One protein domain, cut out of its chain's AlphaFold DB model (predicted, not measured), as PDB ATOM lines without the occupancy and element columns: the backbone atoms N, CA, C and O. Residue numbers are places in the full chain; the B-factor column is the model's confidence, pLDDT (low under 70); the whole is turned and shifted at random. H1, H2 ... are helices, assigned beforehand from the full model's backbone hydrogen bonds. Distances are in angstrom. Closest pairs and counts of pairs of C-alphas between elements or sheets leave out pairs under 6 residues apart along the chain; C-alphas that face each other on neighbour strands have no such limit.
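This is residues 868 to 912 of the 913 residues of the protein "Calcium-responsive transcription factor" of Stylophora pistillata (UniProt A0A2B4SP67). With little regular structure, a small body of looped chain holds the short helix H1, and a longer helix, H2, makes an arm whose residues 903 to 910 stick out with the tail 911 to 912. Of the 45 residues printed, 16 are in the two named helices, H1 then H2; there is no named strand, and the class is all helix. The whole is elongated, 35 by 19 by 17 A, and only just loose, close to compact, with a radius of gyration of the C-alphas of 11.5 A.

Residues 868 to 886 have no named element. H1, residues 887 to 890, and H2, residues 899 to 910, are apart, with no C-alpha of one within 8 A of the other. A short link of 8 residues joins them. In H2 every O i to N i+4 pair is within hydrogen-bond range; H1 is too short for such a pair, and its one O i to N i+3 pair is within range.

H1 begins at C-alpha 887, (-5.239, -44.748, 17.126), and measures 5.1 A. H2 measures 16.8 A and ends at C-alpha 910, (19.610, -60.464, 13.373).

The C-alphas farthest apart, of Asn 891 and Arg 912, are 34.9 A apart. The printed part has no cut. In this model pLDDT is under 70 at residues 891 to 894 and 906 to 912.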
ATOM      1  N   GLN A 868       0.941 -42.196   6.322       88.31
ATOM      2  CA  GLN A 868       2.194 -42.461   5.623       88.31
ATOM      3  C   GLN A 868       3.173 -43.228   6.521       88.31
ATOM      4  O   GLN A 868       3.312 -42.946   7.710       88.31
ATOM      5  N   CYS A 869       3.907 -44.180   5.948       86.31
ATOM      6  CA  CYS A 869       5.021 -44.822   6.634       86.31
ATOM      7  C   CYS A 869       6.171 -43.826   6.862       86.31
ATOM      8  O   CYS A 869       6.807 -43.373   5.910       86.31
ATOM      9  N   SER A 870       6.513 -43.574   8.127       86.12
ATOM     10  CA  SER A 870       7.580 -42.668   8.584       86.12
ATOM     11  C   SER A 870       9.012 -43.186   8.330       86.12
ATOM     12  O   SER A 870       9.943 -42.871   9.076       86.12
ATOM     13  N   ASN A 871       9.193 -44.089   7.368       83.12
ATOM     14  CA  ASN A 871      10.503 -44.531   6.906       83.12
ATOM     15  C   ASN A 871      10.778 -43.836   5.573       83.12
ATOM     16  O   ASN A 871      10.059 -44.082   4.604       83.12
ATOM     17  N   ASP A 872      11.831 -43.022   5.515       77.75
ATOM     18  CA  ASP A 872      12.156 -42.180   4.357       77.75
ATOM     19  C   ASP A 872      12.357 -42.948   3.050       77.75
ATOM     20  O   ASP A 872      12.140 -42.391   1.977       77.75
ATOM     21  N   LYS A 873      12.732 -44.231   3.138       79.19
ATOM     22  CA  LYS A 873      12.884 -45.133   1.984       79.19
ATOM     23  C   LYS A 873      11.588 -45.818   1.542       79.19
ATOM     24  O   LYS A 873      11.600 -46.517   0.538       79.19
ATOM     25  N   CYS A 874      10.514 -45.695   2.317       82.31
ATOM     26  CA  CYS A 874       9.231 -46.329   2.037       82.31
ATOM     27  C   CYS A 874       8.206 -45.291   1.592       82.31
ATOM     28  O   CYS A 874       7.743 -45.377   0.466       82.31
ATOM     29  N   LYS A 875       7.855 -44.324   2.454       81.56
ATOM     30  CA  LYS A 875       6.879 -43.245   2.176       81.56
ATOM     31  C   LYS A 875       5.514 -43.685   1.599       81.56
ATOM     32  O   LYS A 875       4.715 -42.836   1.210       81.56
ATOM     33  N   GLU A 876       5.220 -44.984   1.618       83.94
ATOM     34  CA  GLU A 876       3.942 -45.582   1.235       83.94
ATOM     35  C   GLU A 876       2.812 -45.129   2.163       83.94
ATOM     36  O   GLU A 876       3.004 -44.993   3.378       83.94
ATOM     37  N   TRP A 877       1.626 -44.951   1.590       87.56
ATOM     38  CA  TRP A 877       0.410 -44.553   2.295       87.56
ATOM     39  C   TRP A 877      -0.480 -45.761   2.555       87.56
ATOM     40  O   TRP A 877      -0.637 -46.615   1.686       87.56
ATOM     41  N   TYR A 878      -1.099 -45.826   3.733       85.69
ATOM     42  CA  TYR A 878      -1.968 -46.937   4.110       85.69
ATOM     43  C   TYR A 878      -3.259 -46.451   4.769       85.69
ATOM     44  O   TYR A 878      -3.211 -45.616   5.671       85.69
ATOM     45  N   HIS A 879      -4.398 -47.031   4.381       84.88
ATOM     46  CA  HIS A 879      -5.637 -46.932   5.150       84.88
ATOM     47  C   HIS A 879      -5.425 -47.496   6.567       84.88
ATOM     48  O   HIS A 879      -4.894 -48.609   6.697       84.88
ATOM     49  N   PRO A 880      -5.884 -46.800   7.625       84.25
ATOM     50  CA  PRO A 880      -5.814 -47.291   8.996       84.25
ATOM     51  C   PRO A 880      -6.421 -48.680   9.199       84.25
ATOM     52  O   PRO A 880      -5.860 -49.506   9.918       84.25
ATOM     53  N   THR A 881      -7.533 -48.956   8.520       81.56
ATOM     54  CA  THR A 881      -8.279 -50.218   8.590       81.56
ATOM     55  C   THR A 881      -7.537 -51.383   7.932       81.56
ATOM     56  O   THR A 881      -7.428 -52.450   8.532       81.56
ATOM     57  N   CYS A 882      -6.969 -51.189   6.738       79.12
ATOM     58  CA  CYS A 882      -6.334 -52.261   5.965       79.12
ATOM     59  C   CYS A 882      -5.046 -52.819   6.590       79.12
ATOM     60  O   CYS A 882      -4.679 -53.953   6.296       79.12
ATOM     61  N   VAL A 883      -4.341 -52.046   7.426       80.88
ATOM     62  CA  VAL A 883      -3.101 -52.498   8.098       80.88
ATOM     63  C   VAL A 883      -3.117 -52.302   9.620       80.88
ATOM     64  O   VAL A 883      -2.056 -52.303  10.247       80.88
ATOM     65  N   LYS A 884      -4.314 -52.152  10.211       80.75
ATOM     66  CA  LYS A 884      -4.562 -52.020  11.662       80.75
ATOM     67  C   LYS A 884      -3.655 -50.975  12.330       80.75
ATOM     68  O   LYS A 884      -2.859 -51.276  13.222       80.75
ATOM     69  N   ILE A 885      -3.732 -49.733  11.855       79.12
ATOM     70  CA  ILE A 885      -2.919 -48.623  12.366       79.12
ATOM     71  C   ILE A 885      -3.451 -48.189  13.740       79.12
ATOM     72  O   ILE A 885      -4.624 -47.839  13.840       79.12
ATOM     73  N   PRO A 886      -2.618 -48.174  14.800       77.06
ATOM     74  CA  PRO A 886      -3.071 -47.775  16.129       77.06
ATOM     75  C   PRO A 886      -3.578 -46.332  16.172       77.06
ATOM     76  O   PRO A 886      -2.973 -45.438  15.583       77.06
ATOM     77  N   THR A 887      -4.611 -46.074  16.973       76.88
ATOM     78  CA  THR A 887      -5.239 -44.748  17.126       76.88
ATOM     79  C   THR A 887      -4.273 -43.624  17.522       76.88
ATOM     80  O   THR A 887      -4.507 -42.471  17.158       76.88
ATOM     81  N   TRP A 888      -3.162 -43.930  18.206       77.62
ATOM     82  CA  TRP A 888      -2.116 -42.946  18.512       77.62
ATOM     83  C   TRP A 888      -1.362 -42.459  17.267       77.62
ATOM     84  O   TRP A 888      -0.923 -41.314  17.245       77.62
ATOM     85  N   ALA A 889      -1.205 -43.300  16.242       71.88
ATOM     86  CA  ALA A 889      -0.528 -42.956  14.989       71.88
ATOM     87  C   ALA A 889      -1.434 -42.169  14.028       71.88
ATOM     88  O   ALA A 889      -0.942 -41.539  13.101       71.88
ATOM     89  N   ILE A 890      -2.746 -42.221  14.264       72.94
ATOM     90  CA  ILE A 890      -3.763 -41.466  13.530       72.94
ATOM     91  C   ILE A 890      -3.920 -40.068  14.147       72.94
ATOM     92  O   ILE A 890      -3.859 -39.059  13.456       72.94
ATOM     93  N   ASN A 891      -4.053 -39.996  15.478       69.12
ATOM     94  CA  ASN A 891      -4.392 -38.763  16.200       69.12
ATOM     95  C   ASN A 891      -3.180 -37.983  16.754       69.12
ATOM     96  O   ASN A 891      -3.353 -37.102  17.597       69.12
ATOM     97  N   SER A 892      -1.943 -38.309  16.361       62.88
ATOM     98  CA  SER A 892      -0.758 -37.561  16.806       62.88
ATOM     99  C   SER A 892       0.365 -37.560  15.772       62.88
ATOM    100  O   SER A 892       0.518 -38.513  15.015       62.88
ATOM    101  N   ASN A 893       1.225 -36.536  15.815       59.00
ATOM    102  CA  ASN A 893       2.407 -36.388  14.950       59.00
ATOM    103  C   ASN A 893       3.547 -37.386  15.286       59.00
ATOM    104  O   ASN A 893       4.727 -37.051  15.186       59.00
ATOM    105  N   ARG A 894       3.229 -38.597  15.761       66.81
ATOM    106  CA  ARG A 894       4.210 -39.625  16.132       66.81
ATOM    107  C   ARG A 894       4.523 -40.532  14.944       66.81
ATOM    108  O   ARG A 894       3.633 -41.088  14.313       66.81
ATOM    109  N   ASN A 895       5.814 -40.747  14.708       79.56
ATOM    110  CA  ASN A 895       6.336 -41.561  13.612       79.56
ATOM    111  C   ASN A 895       5.839 -43.020  13.646       79.56
ATOM    112  O   ASN A 895       6.281 -43.823  14.472       79.56
ATOM    113  N   TRP A 896       4.958 -43.384  12.710       86.19
ATOM    114  CA  TRP A 896       4.486 -44.755  12.511       86.19
ATOM    115  C   TRP A 896       5.176 -45.430  11.322       86.19
ATOM    116  O   TRP A 896       5.191 -44.915  10.208       86.19
ATOM    117  N   ARG A 897       5.711 -46.637  11.542       85.69
ATOM    118  CA  ARG A 897       6.313 -47.477  10.492       85.69
ATOM    119  C   ARG A 897       5.384 -48.632  10.117       85.69
ATOM    120  O   ARG A 897       4.884 -49.331  11.007       85.69
ATOM    121  N   CYS A 898       5.217 -48.871   8.816       85.38
ATOM    122  CA  CYS A 898       4.448 -50.001   8.296       85.38
ATOM    123  C   CYS A 898       5.115 -51.348   8.629       85.38
ATOM    124  O   CYS A 898       6.306 -51.410   8.948       85.38
ATOM    125  N   HIS A 899       4.346 -52.438   8.550       83.25
ATOM    126  CA  HIS A 899       4.810 -53.777   8.923       83.25
ATOM    127  C   HIS A 899       6.066 -54.207   8.140       83.25
ATOM    128  O   HIS A 899       7.071 -54.523   8.768       83.25
ATOM    129  N   LYS A 900       6.086 -54.046   6.805       81.94
ATOM    130  CA  LYS A 900       7.265 -54.333   5.956       81.94
ATOM    131  C   LYS A 900       8.546 -53.634   6.444       81.94
ATOM    132  O   LYS A 900       9.619 -54.227   6.465       81.94
ATOM    133  N   CYS A 901       8.438 -52.379   6.891       85.00
ATOM    134  CA  CYS A 901       9.576 -51.616   7.416       85.00
ATOM    135  C   CYS A 901      10.008 -52.043   8.827       85.00
ATOM    136  O   CYS A 901      11.171 -51.857   9.181       85.00
ATOM    137  N   LYS A 902       9.091 -52.583   9.639       82.81
ATOM    138  CA  LYS A 902       9.389 -53.149  10.964       82.81
ATOM    139  C   LYS A 902      10.076 -54.513  10.840       82.81
ATOM    140  O   LYS A 902      11.053 -54.759  11.535       82.81
ATOM    141  N   GLU A 903       9.605 -55.351   9.924       77.69
ATOM    142  CA  GLU A 903      10.170 -56.671   9.610       77.69
ATOM    143  C   GLU A 903      11.604 -56.548   9.079       77.69
ATOM    144  O   GLU A 903      12.533 -57.118   9.647       77.69
ATOM    145  N   TYR A 904      11.818 -55.700   8.065       75.50
ATOM    146  CA  TYR A 904      13.149 -55.463   7.495       75.50
ATOM    147  C   TYR A 904      14.155 -54.936   8.535       75.50
ATOM    148  O   TYR A 904      15.336 -55.277   8.486       75.50
ATOM    149  N   ALA A 905      13.700 -54.142   9.512       71.31
ATOM    150  CA  ALA A 905      14.544 -53.699  10.621       71.31
ATOM    151  C   ALA A 905      14.954 -54.860  11.549       71.31
ATOM    152  O   ALA A 905      16.121 -54.926  11.925       71.31
ATOM    153  N   LYS A 906      14.038 -55.793  11.862       69.50
ATOM    154  CA  LYS A 906      14.325 -56.990  12.678       69.50
ATOM    155  C   LYS A 906      15.312 -57.944  12.001       69.50
ATOM    156  O   LYS A 906      16.266 -58.388  12.638       69.50
ATOM    157  N   VAL A 907      15.122 -58.229  10.711       69.69
ATOM    158  CA  VAL A 907      16.036 -59.102   9.948       69.69
ATOM    159  C   VAL A 907      17.442 -58.498   9.911       69.69
ATOM    160  O   VAL A 907      18.426 -59.196  10.130       69.69
ATOM    161  N   LYS A 908      17.548 -57.174   9.737       65.06
ATOM    162  CA  LYS A 908      18.838 -56.472   9.687       65.06
ATOM    163  C   LYS A 908      19.530 -56.306  11.047       65.06
ATOM    164  O   LYS A 908      20.728 -56.030  11.069       65.06
ATOM    165  N   SER A 909      18.809 -56.449  12.163       60.28
ATOM    166  CA  SER A 909      19.425 -56.610  13.488       60.28
ATOM    167  C   SER A 909      19.932 -58.033  13.720       60.28
ATOM    168  O   SER A 909      21.015 -58.180  14.267       60.28
ATOM    169  N   LEU A 910      19.206 -59.056  13.249       56.34
ATOM    170  CA  LEU A 910      19.610 -60.464  13.373       56.34
ATOM    171  C   LEU A 910      20.804 -60.827  12.478       56.34
ATOM    172  O   LEU A 910      21.587 -61.690  12.835       56.34
ATOM    173  N   SER A 911      20.983 -60.154  11.337       53.34
ATOM    174  CA  SER A 911      22.147 -60.344  10.453       53.34
ATOM    175  C   SER A 911      23.372 -59.491  10.837       53.34
ATOM    176  O   SER A 911      24.235 -59.236   9.994       53.34
ATOM    177  N   ARG A 912      23.381 -58.915  12.044       50.94
ATOM    178  CA  ARG A 912      24.463 -58.074  12.602       50.94
ATOM    179  C   ARG A 912      24.892 -58.510  14.009       50.94
ATOM    180  O   ARG A 912      25.759 -57.866  14.595       50.94
TER     181      ARG A 912